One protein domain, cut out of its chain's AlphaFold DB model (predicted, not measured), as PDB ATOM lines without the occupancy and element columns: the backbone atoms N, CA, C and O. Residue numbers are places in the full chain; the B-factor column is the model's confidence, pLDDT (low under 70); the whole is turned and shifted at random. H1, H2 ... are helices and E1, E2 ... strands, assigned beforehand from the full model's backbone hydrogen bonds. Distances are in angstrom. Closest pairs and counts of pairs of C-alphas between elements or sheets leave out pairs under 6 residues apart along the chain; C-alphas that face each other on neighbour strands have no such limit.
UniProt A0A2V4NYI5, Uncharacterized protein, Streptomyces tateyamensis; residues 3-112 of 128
ATOM      1  N   ILE A   3     229.132 253.601 307.180       90.62
ATOM      2  CA  ILE A   3     228.998 253.181 308.578       90.62
ATOM      3  C   ILE A   3     228.397 251.782 308.616       90.62
ATOM      4  O   ILE A   3     227.302 251.566 308.100       90.62
ATOM      5  N   VAL A   4     229.079 250.859 309.289       92.62
ATOM      6  CA  VAL A   4     228.547 249.524 309.582       92.62
ATOM      7  C   VAL A   4     228.535 249.309 311.089       92.62
ATOM      8  O   VAL A   4     229.544 249.525 311.757       92.62
ATOM      9  N   ALA A   5     227.390 248.891 311.624       92.75
ATOM     10  CA  ALA A   5     227.252 248.505 313.021       92.75
ATOM     11  C   ALA A   5     227.490 246.996 313.153       92.75
ATOM     12  O   ALA A   5     226.846 246.196 312.476       92.75
ATOM     13  N   VAL A   6     228.416 246.607 314.019       93.69
ATOM     14  CA  VAL A   6     228.785 245.217 314.275       93.69
ATOM     15  C   VAL A   6     228.483 244.900 315.726       93.69
ATOM     16  O   VAL A   6     228.999 245.552 316.637       93.69
ATOM     17  N   ARG A   7     227.662 243.878 315.950       91.69
ATOM     18  CA  ARG A   7     227.395 243.383 317.295       91.69
ATOM     19  C   ARG A   7     228.607 242.612 317.803       91.69
ATOM     20  O   ARG A   7     229.088 241.697 317.133       91.69
ATOM     21  N   LEU A   8     229.080 242.971 318.991       90.88
ATOM     22  CA  LEU A   8     230.135 242.234 319.678       90.88
ATOM     23  C   LEU A   8     229.499 241.164 320.570       90.88
ATOM     24  O   LEU A   8     228.519 241.431 321.271       90.88
ATOM     25  N   ASP A   9     230.044 239.952 320.519       82.06
ATOM     26  CA  ASP A   9     229.596 238.846 321.358       82.06
ATOM     27  C   ASP A   9     230.174 239.037 322.764       82.06
ATOM     28  O   ASP A   9     231.378 238.887 322.988       82.06
ATOM     29  N   ALA A  10     229.318 239.487 323.679       78.50
ATOM     30  CA  ALA A  10     229.637 239.768 325.069       78.50
ATOM     31  C   ALA A  10     228.378 239.591 325.942       78.50
ATOM     32  O   ALA A  10     227.255 239.679 325.434       78.50
ATOM     33  N   PRO A  11     228.522 239.399 327.272       78.12
ATOM     34  CA  PRO A  11     227.383 239.256 328.190       78.12
ATOM     35  C   PRO A  11     226.418 240.450 328.192       78.12
ATOM     36  O   PRO A  11     225.274 240.336 328.623       78.12
ATOM     37  N   VAL A  12     226.902 241.602 327.734       81.62
ATOM     38  CA  VAL A  12     226.155 242.843 327.581       81.62
ATOM     39  C   VAL A  12     226.215 243.262 326.119       81.62
ATOM     40  O   VAL A  12     227.206 243.012 325.436       81.62
ATOM     41  N   HIS A  13     225.164 243.917 325.633       86.00
ATOM     42  CA  HIS A  13     225.100 244.372 324.251       86.00
ATOM     43  C   HIS A  13     226.063 245.540 324.011       86.00
ATOM     44  O   HIS A  13     225.793 246.685 324.382       86.00
ATOM     45  N   PHE A  14     227.180 245.235 323.350       89.44
ATOM     46  CA  PHE A  14     228.089 246.217 322.770       89.44
ATOM     47  C   PHE A  14     228.006 246.205 321.246       89.44
ATOM     48  O   PHE A  14     227.900 245.152 320.614       89.44
ATOM     49  N   THR A  15     228.123 247.393 320.668       91.69
ATOM     50  CA  THR A  15     228.126 247.623 319.227       91.69
ATOM     51  C   THR A  15     229.419 248.337 318.863       91.69
ATOM     52  O   THR A  15     229.726 249.407 319.397       91.69
ATOM     53  N   ALA A  16     230.184 247.745 317.954       94.25
ATOM     54  CA  ALA A  16     231.299 248.397 317.289       94.25
ATOM     55  C   ALA A  16     230.811 249.028 315.985       94.25
ATOM     56  O   ALA A  16     230.202 248.367 315.152       94.25
ATOM     57  N   PHE A  17     231.100 250.303 315.789       94.19
ATOM     58  CA  PHE A  17     230.785 251.029 314.572       94.19
ATOM     59  C   PHE A  17     232.058 251.177 313.753       94.19
ATOM     60  O   PHE A  17     233.024 251.785 314.214       94.19
ATOM     61  N   VAL A  18     232.045 250.612 312.550       95.19
ATOM     62  CA  VAL A  18     233.120 250.745 311.571       95.19
ATOM     63  C   VAL A  18     232.794 251.932 310.670       95.19
ATOM     64  O   VAL A  18     231.754 251.923 310.011       95.19
ATOM     65  N   LEU A  19     233.650 252.956 310.667       94.25
ATOM     66  CA  LEU A  19     233.458 254.202 309.919       94.25
ATOM     67  C   LEU A  19     234.567 254.360 308.874       94.25
ATOM     68  O   LEU A  19     235.749 254.316 309.219       94.25
ATOM     69  N   SER A  20     234.195 254.591 307.616       92.31
ATOM     70  CA  SER A  20     235.155 254.867 306.537       92.31
ATOM     71  C   SER A  20     235.272 256.369 306.276       92.31
ATOM     72  O   SER A  20     234.331 256.997 305.769       92.31
ATOM     73  N   GLY A  21     236.448 256.916 306.574       91.50
ATOM     74  CA  GLY A  21     236.799 258.324 306.449       91.50
ATOM     75  C   GLY A  21     236.413 259.162 307.669       91.50
ATOM     76  O   GLY A  21     235.570 258.775 308.477       91.50
ATOM     77  N   ASP A  22     237.021 260.337 307.773       92.50
ATOM     78  CA  ASP A  22     236.705 261.366 308.764       92.50
ATOM     79  C   ASP A  22     236.888 262.783 308.179       92.50
ATOM     80  O   ASP A  22     237.108 262.940 306.974       92.50
ATOM     81  N   GLU A  23     236.751 263.825 309.008       91.62
ATOM     82  CA  GLU A  23     236.895 265.228 308.583       91.62
ATOM     83  C   GLU A  23     238.305 265.597 308.080       91.62
ATOM     84  O   GLU A  23     238.469 266.585 307.365       91.62
ATOM     85  N   GLU A  24     239.328 264.826 308.448       91.75
ATOM     86  CA  GLU A  24     240.735 265.083 308.133       91.75
ATOM     87  C   GLU A  24     241.272 264.169 307.017       91.75
ATOM     88  O   GLU A  24     242.154 264.574 306.260       91.75
ATOM     89  N   SER A  25     240.764 262.940 306.904       92.00
ATOM     90  CA  SER A  25     241.238 261.915 305.975       92.00
ATOM     91  C   SER A  25     240.106 260.998 305.524       92.00
ATOM     92  O   SER A  25     239.544 260.223 306.294       92.00
ATOM     93  N   ALA A  26     239.828 260.994 304.218       89.62
ATOM     94  CA  ALA A  26     238.867 260.067 303.614       89.62
ATOM     95  C   ALA A  26     239.341 258.599 303.612       89.62
ATOM     96  O   ALA A  26     238.546 257.712 303.320       89.62
ATOM     97  N   LYS A  27     240.626 258.345 303.904       90.44
ATOM     98  CA  LYS A  27     241.241 257.006 303.902       90.44
ATOM     99  C   LYS A  27     241.396 256.409 305.299       90.44
ATOM    100  O   LYS A  27     241.839 255.269 305.417       90.44
ATOM    101  N   ARG A  28     241.103 257.178 306.351       93.75
ATOM    102  CA  ARG A  28     241.199 256.690 307.723       93.75
ATOM    103  C   ARG A  28     239.976 255.849 308.044       93.75
ATOM    104  O   ARG A  28     238.850 256.288 307.832       93.75
ATOM    105  N   LEU A  29     240.200 254.656 308.574       95.75
ATOM    106  CA  LEU A  29     239.125 253.819 309.084       95.75
ATOM    107  C   LEU A  29     239.069 253.927 310.600       95.75
ATOM    108  O   LEU A  29     240.112 253.941 311.257       95.75
ATOM    109  N   TRP A  30     237.856 253.974 311.136       96.44
ATOM    110  CA  TRP A  30     237.588 254.004 312.565       96.44
ATOM    111  C   TRP A  30     236.795 252.775 312.985       96.44
ATOM    112  O   TRP A  30     235.893 252.340 312.276       96.44
ATOM    113  N   VAL A  31     237.096 252.254 314.166       96.00
ATOM    114  CA  VAL A  31     236.259 251.313 314.904       96.00
ATOM    115  C   VAL A  31     235.967 251.957 316.247       96.00
ATOM    116  O   VAL A  31     236.889 252.215 317.011       96.00
ATOM    117  N   CYS A  32     234.707 252.244 316.540       94.44
ATOM    118  CA  CYS A  32     234.318 252.870 317.799       94.44
ATOM    119  C   CYS A  32     233.262 252.042 318.517       94.44
ATOM    120  O   CYS A  32     232.294 251.596 317.908       94.44
ATOM    121  N   VAL A  33     233.436 251.834 319.817       92.44
ATOM    122  CA  VAL A  33     232.579 250.950 320.611       92.44
ATOM    123  C   VAL A  33     231.625 251.756 321.473       92.44
ATOM    124  O   VAL A  33     231.992 252.761 322.088       92.44
ATOM    125  N   ARG A  34     230.390 251.269 321.556       89.56
ATOM    126  CA  ARG A  34     229.364 251.755 322.471       89.56
ATOM    127  C   ARG A  34     228.611 250.576 323.090       89.56
ATOM    128  O   ARG A  34     228.523 249.521 322.472       89.56
ATOM    129  N   ALA A  35     228.062 250.749 324.290       86.25
ATOM    130  CA  ALA A  35     227.062 249.829 324.832       86.25
ATOM    131  C   ALA A  35     225.649 250.335 324.508       86.25
ATOM    132  O   ALA A  35     225.398 251.539 324.599       86.25
ATOM    133  N   ALA A  36     224.725 249.432 324.167       75.88
ATOM    134  CA  ALA A  36     223.345 249.790 323.825       75.88
ATOM    135  C   ALA A  36     222.662 250.608 324.941       75.88
ATOM    136  O   ALA A  36     221.984 251.598 324.667       75.88
ATOM    137  N   ASP A  37     222.959 250.262 326.197       69.81
ATOM    138  CA  ASP A  37     222.337 250.841 327.392       69.81
ATOM    139  C   ASP A  37     223.204 251.907 328.102       69.81
ATOM    140  O   ASP A  37     222.926 252.270 329.246       69.81
ATOM    141  N   SER A  38     224.281 252.420 327.482       65.44
ATOM    142  CA  SER A  38     225.148 253.422 328.131       65.44
ATOM    143  C   SER A  38     224.492 254.811 328.193       65.44
ATOM    144  O   SER A  38     224.106 255.359 327.152       65.44
ATOM    145  N   ALA A  39     224.472 255.425 329.381       58.72
ATOM    146  CA  ALA A  39     224.065 256.815 329.605       58.72
ATOM    147  C   ALA A  39     225.270 257.675 330.053       58.72
ATOM    148  O   ALA A  39     226.036 257.223 330.885       58.72
ATOM    149  N   PRO A  40     225.453 258.924 329.590       62.50
ATOM    150  CA  PRO A  40     224.617 259.620 328.629       62.50
ATOM    151  C   PRO A  40     224.808 259.049 327.219       62.50
ATOM    152  O   PRO A  40     225.856 258.504 326.883       62.50
ATOM    153  N   ALA A  41     223.792 259.196 326.372       62.88
ATOM    154  CA  ALA A  41     223.740 258.562 325.055       62.88
ATOM    155  C   ALA A  41     224.779 259.076 324.032       62.88
ATOM    156  O   ALA A  41     224.711 258.695 322.874       62.88
ATOM    157  N   VAL A  42     225.700 259.965 324.417       62.97
ATOM    158  CA  VAL A  42     226.419 260.868 323.498       62.97
ATOM    159  C   VAL A  42     227.913 260.571 323.318       62.97
ATOM    160  O   VAL A  42     228.574 261.315 322.599       62.97
ATOM    161  N   SER A  43     228.466 259.523 323.937       78.19
ATOM    162  CA  SER A  43     229.917 259.262 323.902       78.19
ATOM    163  C   SER A  43     230.282 257.831 323.528       78.19
ATOM    164  O   SER A  43     229.656 256.880 323.997       78.19
ATOM    165  N   TRP A  44     231.365 257.686 322.762       89.62
ATOM    166  CA  TRP A  44     232.027 256.403 322.559       89.62
ATOM    167  C   TRP A  44     232.729 255.953 323.839       89.62
ATOM    168  O   TRP A  44     233.262 256.771 324.595       89.62
ATOM    169  N   LEU A  45     232.747 254.645 324.075       89.19
ATOM    170  CA  LEU A  45     233.491 254.041 325.180       89.19
ATOM    171  C   LEU A  45     234.980 253.893 324.845       89.19
ATOM    172  O   LEU A  45     235.818 253.915 325.742       89.19
ATOM    173  N   GLY A  46     235.296 253.781 323.557       91.81
ATOM    174  CA  GLY A  46     236.645 253.772 323.009       91.81
ATOM    175  C   GLY A  46     236.589 253.803 321.486       91.81
ATOM    176  O   GLY A  46     235.606 253.349 320.892       91.81
ATOM    177  N   CYS A  47     237.625 254.356 320.868       94.44
ATOM    178  CA  CYS A  47     237.766 254.415 319.418       94.44
ATOM    179  C   CYS A  47     239.174 253.995 319.006       94.44
ATOM    180  O   CYS A  47     240.152 254.315 319.676       94.44
ATOM    181  N   TRP A  48     239.280 253.335 317.862       96.00
ATOM    182  CA  TRP A  48     240.536 252.950 317.238       96.00
ATOM    183  C   TRP A  48     240.526 253.415 315.799       96.00
ATOM    184  O   TRP A  48     239.528 253.243 315.104       96.00
ATOM    185  N   SER A  49     241.625 254.002 315.348       96.06
ATOM    186  CA  SER A  49     241.755 254.461 313.972       96.06
ATOM    187  C   SER A  49     243.005 253.916 313.317       96.06
ATOM    188  O   SER A  49     244.005 253.660 313.988       96.06
ATOM    189  N   ARG A  50     242.968 253.771 311.995       95.12
ATOM    190  CA  ARG A  50     244.138 253.356 311.226       95.12
ATOM    191  C   ARG A  50     244.164 253.985 309.841       95.12
ATOM    192  O   ARG A  50     243.129 254.115 309.185       95.12
ATOM    193  N   GLU A  51     245.370 254.347 309.411       91.31
ATOM    194  CA  GLU A  51     245.686 254.777 308.051       91.31
ATOM    195  C   GLU A  51     247.013 254.124 307.591       91.31
ATOM    196  O   GLU A  51     247.957 254.065 308.383       91.31
ATOM    197  N   PRO A  52     247.127 253.618 306.342       87.44
ATOM    198  CA  PRO A  52     246.075 253.522 305.325       87.44
ATOM    199  C   PRO A  52     244.938 252.576 305.743       87.44
ATOM    200  O   PRO A  52     245.073 251.843 306.723       87.44
ATOM    201  N   GLU A  53     243.825 252.625 305.007       86.38
ATOM    202  CA  GLU A  53     242.646 251.790 305.256       86.38
ATOM    203  C   GLU A  53     243.044 250.305 305.404       86.38
ATOM    204  O   GLU A  53     243.676 249.748 304.498       86.38
ATOM    205  N   PRO A  54     242.740 249.668 306.550       90.88
ATOM    206  CA  PRO A  54     243.068 248.270 306.783       90.88
ATOM    207  C   PRO A  54     242.211 247.343 305.922       90.88
ATOM    208  O   PRO A  54     241.087 247.661 305.540       90.88
ATOM    209  N   SER A  55     242.725 246.146 305.658       93.25
ATOM    210  CA  SER A  55     241.958 245.097 304.989       93.25
ATOM    211  C   SER A  55     240.778 244.622 305.846       93.25
ATOM    212  O   SER A  55     240.817 244.668 307.077       93.25
ATOM    213  N   LEU A  56     239.747 244.056 305.206       93.44
ATOM    214  CA  LEU A  56     238.604 243.464 305.914       93.44
ATOM    215  C   LEU A  56     239.034 242.407 306.948       93.44
ATOM    216  O   LEU A  56     238.425 242.303 308.010       93.44
ATOM    217  N   GLY A  57     240.090 241.639 306.657       94.44
ATOM    218  CA  GLY A  57     240.647 240.656 307.588       94.44
ATOM    219  C   GLY A  57     241.196 241.297 308.863       94.44
ATOM    220  O   GLY A  57     240.897 240.825 309.956       94.44
ATOM    221  N   GLU A  58     241.927 242.405 308.738       94.31
ATOM    222  CA  GLU A  58     242.467 243.154 309.883       94.31
ATOM    223  C   GLU A  58     241.363 243.815 310.716       94.31
ATOM    224  O   GLU A  58     241.467 243.878 311.939       94.31
ATOM    225  N   ILE A  59     240.286 244.273 310.074       95.00
ATOM    226  CA  ILE A  59     239.123 244.845 310.764       95.00
ATOM    227  C   ILE A  59     238.388 243.758 311.549       95.00
ATOM    228  O   ILE A  59     238.098 243.944 312.729       95.00
ATOM    229  N   LYS A  60     238.126 242.600 310.925       95.38
ATOM    230  CA  LYS A  60     237.519 241.449 311.610       95.38
ATOM    231  C   LYS A  60     238.383 240.973 312.774       95.38
ATOM    232  O   LYS A  60     237.836 240.633 313.817       95.38
ATOM    233  N   GLU A  61     239.704 240.974 312.619       94.25
ATOM    234  CA  GLU A  61     240.618 240.614 313.702       94.25
ATOM    235  C   GLU A  61     240.525 241.586 314.879       94.25
ATOM    236  O   GLU A  61     240.315 241.147 316.008       94.25
ATOM    237  N   LEU A  62     240.565 242.901 314.628       94.69
ATOM    238  CA  LEU A  62     240.363 243.900 315.682       94.69
ATOM    239  C   LEU A  62     239.024 243.694 316.405       94.69
ATOM    240  O   LEU A  62     238.974 243.706 317.632       94.69
ATOM    241  N   LEU A  63     237.935 243.478 315.663       94.81
ATOM    242  CA  LEU A  63     236.610 243.262 316.246       94.81
ATOM    243  C   LEU A  63     236.561 242.009 317.127       94.81
ATOM    244  O   LEU A  63     235.934 242.037 318.185       94.81
ATOM    245  N   ARG A  64     237.242 240.924 316.732       93.12
ATOM    246  CA  ARG A  64     237.352 239.709 317.557       93.12
ATOM    247  C   ARG A  64     238.138 239.970 318.835       93.12
ATOM    248  O   ARG A  64     237.679 239.562 319.899       93.12
ATOM    249  N   LEU A  65     239.267 240.671 318.743       91.56
ATOM    250  CA  LEU A  65     240.066 241.045 319.911       91.56
ATOM    251  C   LEU A  65     239.262 241.924 320.877       91.56
ATOM    252  O   LEU A  65     239.215 241.635 322.070       91.56
ATOM    253  N   LEU A  66     238.534 242.919 320.364       91.12
ATOM    254  CA  LEU A  66     237.622 243.745 321.159       91.12
ATOM    255  C   LEU A  66     236.520 242.911 321.823       91.12
ATOM    256  O   LEU A  66     236.263 243.073 323.014       91.12
ATOM    257  N   SER A  67     235.888 241.995 321.086       90.56
ATOM    258  CA  SER A  67     234.846 241.111 321.629       90.56
ATOM    259  C   SER A  67     235.376 240.241 322.775       90.56
ATOM    260  O   SER A  67     234.710 240.087 323.801       90.56
ATOM    261  N   GLN A  68     236.590 239.700 322.627       88.88
ATOM    262  CA  GLN A  68     237.263 238.900 323.653       88.88
ATOM    263  C   GLN A  68     237.638 239.744 324.875       88.88
ATOM    264  O   GLN A  68     237.345 239.349 326.003       88.88
ATOM    265  N   SER A  69     238.230 240.918 324.647       86.12
ATOM    266  CA  SER A  69     238.597 241.876 325.691       86.12
ATOM    267  C   SER A  69     237.391 242.256 326.547       86.12
ATOM    268  O   SER A  69     237.400 242.078 327.767       86.12
ATOM    269  N   ILE A  70     236.298 242.668 325.901       85.88
ATOM    270  CA  ILE A  70     235.048 243.036 326.567       85.88
ATOM    271  C   ILE A  70     234.502 241.853 327.367       85.88
ATOM    272  O   ILE A  70     234.160 242.011 328.537       85.88
ATOM    273  N   SER A  71     234.472 240.658 326.774       82.31
ATOM    274  CA  SER A  71     233.995 239.446 327.448       82.31
ATOM    275  C   SER A  71     234.818 239.070 328.683       82.31
ATOM    276  O   SER A  71     234.283 238.468 329.611       82.31
ATOM    277  N   SER A  72     236.100 239.437 328.719       78.31
ATOM    278  CA  SER A  72     236.990 239.140 329.843       78.31
ATOM    279  C   SER A  72     236.803 240.064 331.054       78.31
ATOM    280  O   SER A  72     237.235 239.715 332.154       78.31
ATOM    281  N   GLY A  73     236.147 241.222 330.890       70.12
ATOM    282  CA  GLY A  73     236.127 242.248 331.935       70.12
ATOM    283  C   GLY A  73     235.170 243.415 331.703       70.12
ATOM    284  O   GLY A  73     235.600 244.571 331.713       70.12
ATOM    285  N   VAL A  74     233.870 243.143 331.535       73.19
ATOM    286  CA  VAL A  74     232.846 244.204 331.545       73.19
ATOM    287  C   VAL A  74     232.759 244.832 332.936       73.19
ATOM    288  O   VAL A  74     232.523 244.140 333.929       73.19
ATOM    289  N   VAL A  75     232.875 246.158 333.006       77.81
ATOM    290  CA  VAL A  75     232.627 246.920 334.235       77.81
ATOM    291  C   VAL A  75     231.259 247.578 334.127       77.81
ATOM    292  O   VAL A  75     230.982 248.291 333.167       77.81
ATOM    293  N   ILE A  76     230.394 247.360 335.116       79.06
ATOM    294  CA  ILE A  76     229.121 248.081 335.221       79.06
ATOM    295  C   ILE A  76     229.316 249.254 336.179       79.06
ATOM    296  O   ILE A  76     229.482 249.067 337.384       79.06
ATOM    297  N   GLY A  77     229.334 250.464 335.626       75.38
ATOM    298  CA  GLY A  77     229.406 251.706 336.385       75.38
ATOM    299  C   GLY A  77     228.021 252.293 336.684       75.38
ATOM    300  O   GLY A  77     227.004 251.772 336.225       75.38
ATOM    301  N   PRO A  78     227.956 253.441 337.384       74.31
ATOM    302  CA  PRO A  78     226.696 254.148 337.665       74.31
ATOM    303  C   PRO A  78     225.959 254.629 336.400       74.31
ATOM    304  O   PRO A  78     224.806 255.040 336.462       74.31
ATOM    305  N   TYR A  79     226.640 254.569 335.259       74.94
ATOM    306  CA  TYR A  79     226.229 255.043 333.942       74.94
ATOM    307  C   TYR A  79     225.981 253.898 332.946       74.94
ATOM    308  O   TYR A  79     225.769 254.129 331.755       74.94
ATOM    309  N   GLY A  80     226.000 252.656 333.442       78.19
ATOM    310  CA  GLY A  80     225.839 251.451 332.644       78.19
ATOM    311  C   GLY A  80     227.172 250.774 332.298       78.19
ATOM    312  O   GLY A  80     228.171 250.961 333.003       78.19
ATOM    313  N   PRO A  81     227.182 249.944 331.245       82.00
ATOM    314  CA  PRO A  81     228.346 249.160 330.851       82.00
ATOM    315  C   PRO A  81     229.492 250.033 330.335       82.00
ATOM    316  O   PRO A  81     229.286 250.945 329.534       82.00
ATOM    317  N   ALA A  82     230.707 249.712 330.765       79.81
ATOM    318  CA  ALA A  82     231.943 250.371 330.373       79.81
ATOM    319  C   ALA A  82     233.022 249.339 330.014       79.81
ATOM    320  O   ALA A  82     233.002 248.195 330.481       79.81
ATOM    321  N   LEU A  83     233.984 249.772 329.197       79.88
ATOM    322  CA  LEU A  83     235.202 249.008 328.941       79.88
ATOM    323  C   LEU A  83     236.073 249.035 330.203       79.88
ATOM    324  O   LEU A  83     236.339 250.111 330.741       79.88
ATOM    325  N   GLY A  84     236.512 247.868 330.682       74.12
ATOM    326  CA  GLY A  84     237.371 247.773 331.868       74.12
ATOM    327  C   GLY A  84     238.758 248.391 331.665       74.12
ATOM    328  O   GLY A  84     239.328 248.952 332.599       74.12
ATOM    329  N   ALA A  85     239.274 248.340 330.437       74.69
ATOM    330  CA  ALA A  85     240.475 249.038 330.002       74.69
ATOM    331  C   ALA A  85     240.355 249.390 328.514       74.69
ATOM    332  O   ALA A  85     239.672 248.698 327.759       74.69
ATOM    333  N   ILE A  86     241.031 250.460 328.091       74.81
ATOM    334  CA  ILE A  86     241.224 250.728 326.663       74.81
ATOM    335  C   ILE A  86     242.478 250.000 326.235       74.81
ATOM    336  O   ILE A  86     243.583 250.342 326.656       74.81
ATOM    337  N   GLU A  87     242.281 248.981 325.414       79.56
ATOM    338  CA  GLU A  87     243.379 248.221 324.850       79.56
ATOM    339  C   GLU A  87     244.039 248.991 323.714       79.56
ATOM    340  O   GLU A  87     243.378 249.626 322.887       79.56
ATOM    341  N   SER A  88     245.366 248.925 323.681       84.12
ATOM    342  CA  SER A  88     246.144 249.334 322.527       84.12
ATOM    343  C   SER A  88     246.384 248.122 321.639       84.12
ATOM    344  O   SER A  88     246.921 247.103 322.073       84.12
ATOM    345  N   PHE A  89     246.005 248.244 320.372       86.75
ATOM    346  CA  PHE A  89     246.269 247.219 319.369       86.75
ATOM    347  C   PHE A  89     247.419 247.663 318.482       86.75
ATOM    348  O   PHE A  89     247.513 248.827 318.084       86.75
ATOM    349  N   GLN A  90     248.313 246.733 318.163       85.44
ATOM    350  CA  GLN A  90     249.431 247.024 317.278       85.44
ATOM    351  C   GLN A  90     248.905 247.557 315.937       85.44
ATOM    352  O   GLN A  90     247.982 246.989 315.356       85.44
ATOM    353  N   SER A  91     249.500 248.654 315.461       88.75
ATOM    354  CA  SER A  91     249.121 249.342 314.215       88.75
ATOM    355  C   SER A  91     247.774 250.078 314.234       88.75
ATOM    356  O   SER A  91     247.357 250.551 313.179       88.75
ATOM    357  N   TRP A  92     247.128 250.227 315.394       94.00
ATOM    358  CA  TRP A  92     245.932 251.053 315.564       94.00
ATOM    359  C   TRP A  92     246.183 252.182 316.559       94.00
ATOM    360  O   TRP A  92     246.604 251.954 317.696       94.00
ATOM    361  N   ASP A  93     245.856 253.402 316.153       93.75
ATOM    362  CA  ASP A  93     245.836 254.536 317.066       93.75
ATOM    363  C   ASP A  93     244.628 254.397 317.985       93.75
ATOM    364  O   ASP A  93     243.500 254.224 317.523       93.75
ATOM    365  N   SER A  94     244.871 254.439 319.291       92.44
ATOM    366  CA  SER A  94     243.843 254.229 320.308       92.44
ATOM    367  C   SER A  94     243.411 255.560 320.902       92.44
ATOM    368  O   SER A  94     244.238 256.386 321.294       92.44
ATOM    369  N   TRP A  95     242.104 255.745 321.008       90.62
ATOM    370  CA  TRP A  95     241.473 256.950 321.509       90.62
ATOM    371  C   TRP A  95     240.625 256.596 322.726       90.62
ATOM    372  O   TRP A  95     239.871 255.620 322.719       90.62
ATOM    373  N   GLY A  96     240.782 257.412 323.770       84.00
ATOM    374  CA  GLY A  96     240.066 257.317 325.039       84.00
ATOM    375  C   GLY A  96     238.533 257.300 324.906       84.00
ATOM    376  O   GLY A  96     238.002 257.481 323.807       84.00
ATOM    377  N   PRO A  97     237.794 257.186 326.026       85.25
ATOM    378  CA  PRO A  97     236.359 257.430 326.014       85.25
ATOM    379  C   PRO A  97     236.080 258.887 325.617       85.25
ATOM    380  O   PRO A  97     236.873 259.787 325.913       85.25
ATOM    381  N   GLY A  98     234.934 259.129 324.987       85.56
ATOM    382  CA  GLY A  98     234.563 260.429 324.422       85.56
ATOM    383  C   GLY A  98     234.495 260.395 322.899       85.56
ATOM    384  O   GLY A  98     234.451 259.327 322.298       85.56
ATOM    385  N   THR A  99     234.449 261.561 322.259       85.94
ATOM    386  CA  THR A  99     234.350 261.644 320.794       85.94
ATOM    387  C   THR A  99     235.615 262.256 320.212       85.94
ATOM    388  O   THR A  99     235.854 263.446 320.435       85.94
ATOM    389  N   PRO A 100     236.439 261.477 319.480       88.69
ATOM    390  CA  PRO A 100     237.606 262.016 318.796       88.69
ATOM    391  C   PRO A 100     237.200 263.163 317.870       88.69
ATOM    392  O   PRO A 100     236.219 263.053 317.134       88.69
ATOM    393  N   ARG A 101     237.973 264.258 317.891       90.81
ATOM    394  CA  ARG A 101     237.705 265.455 317.077       90.81
ATOM    395  C   ARG A 101     237.434 265.138 315.597       90.81
ATOM    396  O   ARG A 101     236.462 265.693 315.094       90.81
ATOM    397  N   PRO A 102     238.199 264.254 314.915       91.88
ATOM    398  CA  PRO A 102     237.982 263.985 313.490       91.88
ATOM    399  C   PRO A 102     236.595 263.412 313.163       91.88
ATOM    400  O   PRO A 102     236.129 263.544 312.037       91.88
ATOM    401  N   ILE A 103     235.930 262.791 314.144       90.25
ATOM    402  CA  ILE A 103     234.600 262.185 314.006       90.25
ATOM    403  C   ILE A 103     233.576 262.823 314.957       90.25
ATOM    404  O   ILE A 103     232.595 262.183 315.333       90.25
ATOM    405  N   LEU A 104     233.775 264.085 315.361       87.94
ATOM    406  CA  LEU A 104     232.932 264.763 316.356       87.94
ATOM    407  C   LEU A 104     231.444 264.797 315.967       87.94
ATOM    408  O   LEU A 104     230.572 264.659 316.830       87.94
ATOM    409  N   GLY A 105     231.160 264.955 314.672       85.62
ATOM    410  CA  GLY A 105     229.807 264.930 314.110       85.62
ATOM    411  C   GLY A 105     229.237 263.529 313.858       85.62
ATOM    412  O   GLY A 105     228.072 263.408 313.485       85.62
ATOM    413  N   CYS A 106     230.018 262.461 314.042       87.19
ATOM    414  CA  CYS A 106     229.570 261.098 313.780       87.19
ATOM    415  C   CYS A 106     228.865 260.504 315.003       87.19
ATOM    416  O   CYS A 106     229.505 260.072 315.962       87.19
ATOM    417  N   ARG A 107     227.531 260.453 314.945       85.81
ATOM    418  CA  ARG A 107     226.686 259.832 315.974       85.81
ATOM    419  C   ARG A 107     225.668 258.897 315.329       85.81
ATOM    420  O   ARG A 107     224.493 259.243 315.223       85.81
ATOM    421  N   PRO A 108     226.101 257.712 314.869       83.94
ATOM    422  CA  PRO A 108     225.246 256.830 314.074       83.94
ATOM    423  C   PRO A 108     224.005 256.336 314.837       83.94
ATOM    424  O   PRO A 108     223.012 255.946 314.240       83.94
ATOM    425  N   TRP A 109     224.048 256.377 316.167       79.88
ATOM    426  CA  TRP A 109     222.937 256.021 317.044       79.88
ATOM    427  C   TRP A 109     221.890 257.130 317.238       79.88
ATOM    428  O   TRP A 109     220.840 256.861 317.811       79.88
ATOM    429  N   GLU A 110     222.170 258.377 316.837       80.12
ATOM    430  CA  GLU A 110     221.210 259.496 316.905       80.12
ATOM    431  C   GLU A 110     220.400 259.638 315.610       80.12
ATOM    432  O   GLU A 110     219.629 260.584 315.478       80.12
ATOM    433  N   LEU A 111     220.555 258.722 314.649       71.62
ATOM    434  CA  LEU A 111     219.783 258.729 313.408       71.62
ATOM    435  C   LEU A 111     218.293 258.490 313.733       71.62
ATOM    436  O   LEU A 111     217.850 257.357 313.890       71.62
ATOM    437  N   GLN A 112     217.529 259.580 313.887       51.47
ATOM    438  CA  GLN A 112     216.127 259.574 314.335       51.47
ATOM    439  C   GLN A 112     215.113 259.150 313.255       51.47
ATOM    440  O   GLN A 112     213.954 258.901 313.581       51.47
TER     441      GLN A 112
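AT A GLANCE: This is residues 3 to 112 of the 128 residues of an uncharacterized protein of Streptomyces tateyamensis (UniProt A0A2V4NYI5). A strongly twisted sheet of five strands has one long helix, H1, along one face, while residues 96 to 112, with no named element, cross the opposite face. A small hairpin, E5 and E6, sits beyond the last residues of H1. The printed part has 110 residues, under half of them in named elements, in the order E1 E2 E3 E4 H1 E5 E6 E7; the class is mixed. The large sheet, in order E1, E2, E3, E4, E7, is antiparallel. The whole is compact, with a radius of gyration of the C-alphas of 13.0 A and spans of 36 by 29 by 21 A.

IN THESE COORDINATES: E1 is residues 3 to 8, from C-alpha 3 at (228.998, 253.181, 308.578). E2 is residues 14 to 20, 19.7 A, E3 residues 29 to 35, 20.2 A, and E4 residues 46 to 50. H1, residues 56 to 72, is 24.4 A long. E5 is residues 74 to 77, E6 residues 80 to 83, and E7 residues 93 to 95, ending at (241.473, 256.950, 321.509).

HOW THE PARTS SIT: E1 to E4 form a meander, each strand the antiparallel neighbour of the one before. N 6 and O 16 of E1 and E2 are 2.8 A apart, N 17 and O 32 of E2 and E3 2.8 A, N 31 and O 48 of E3 and E4 2.8 A. Edge strand E7 pairs with E4 through N 95 and O 47, 2.8 A. H1 is on the sheet at a height of 9.2 A, two layers, a helix on one face of a sheet. It runs along the strands, at 22 degrees to E2 on the local plane. The closest C-alphas of H1 and E1 are Ser 67 and Leu 8, 5.2 A apart. In H1 every O i to N i+4 pair is within hydrogen-bond range. In the hairpin of E5 and E6, N 82 and O 75 are 2.8 A apart. The closest C-alphas of E6 and E3 are Pro 81 and Ala 35, 6.2 A apart.

THE WHOLE: The C-alphas farthest apart, Pro 52 and Pro 78, are 37.7 A apart. The printed part has no cut, and no link is long. Residues 37 to 42 and 112 have pLDDT under 70.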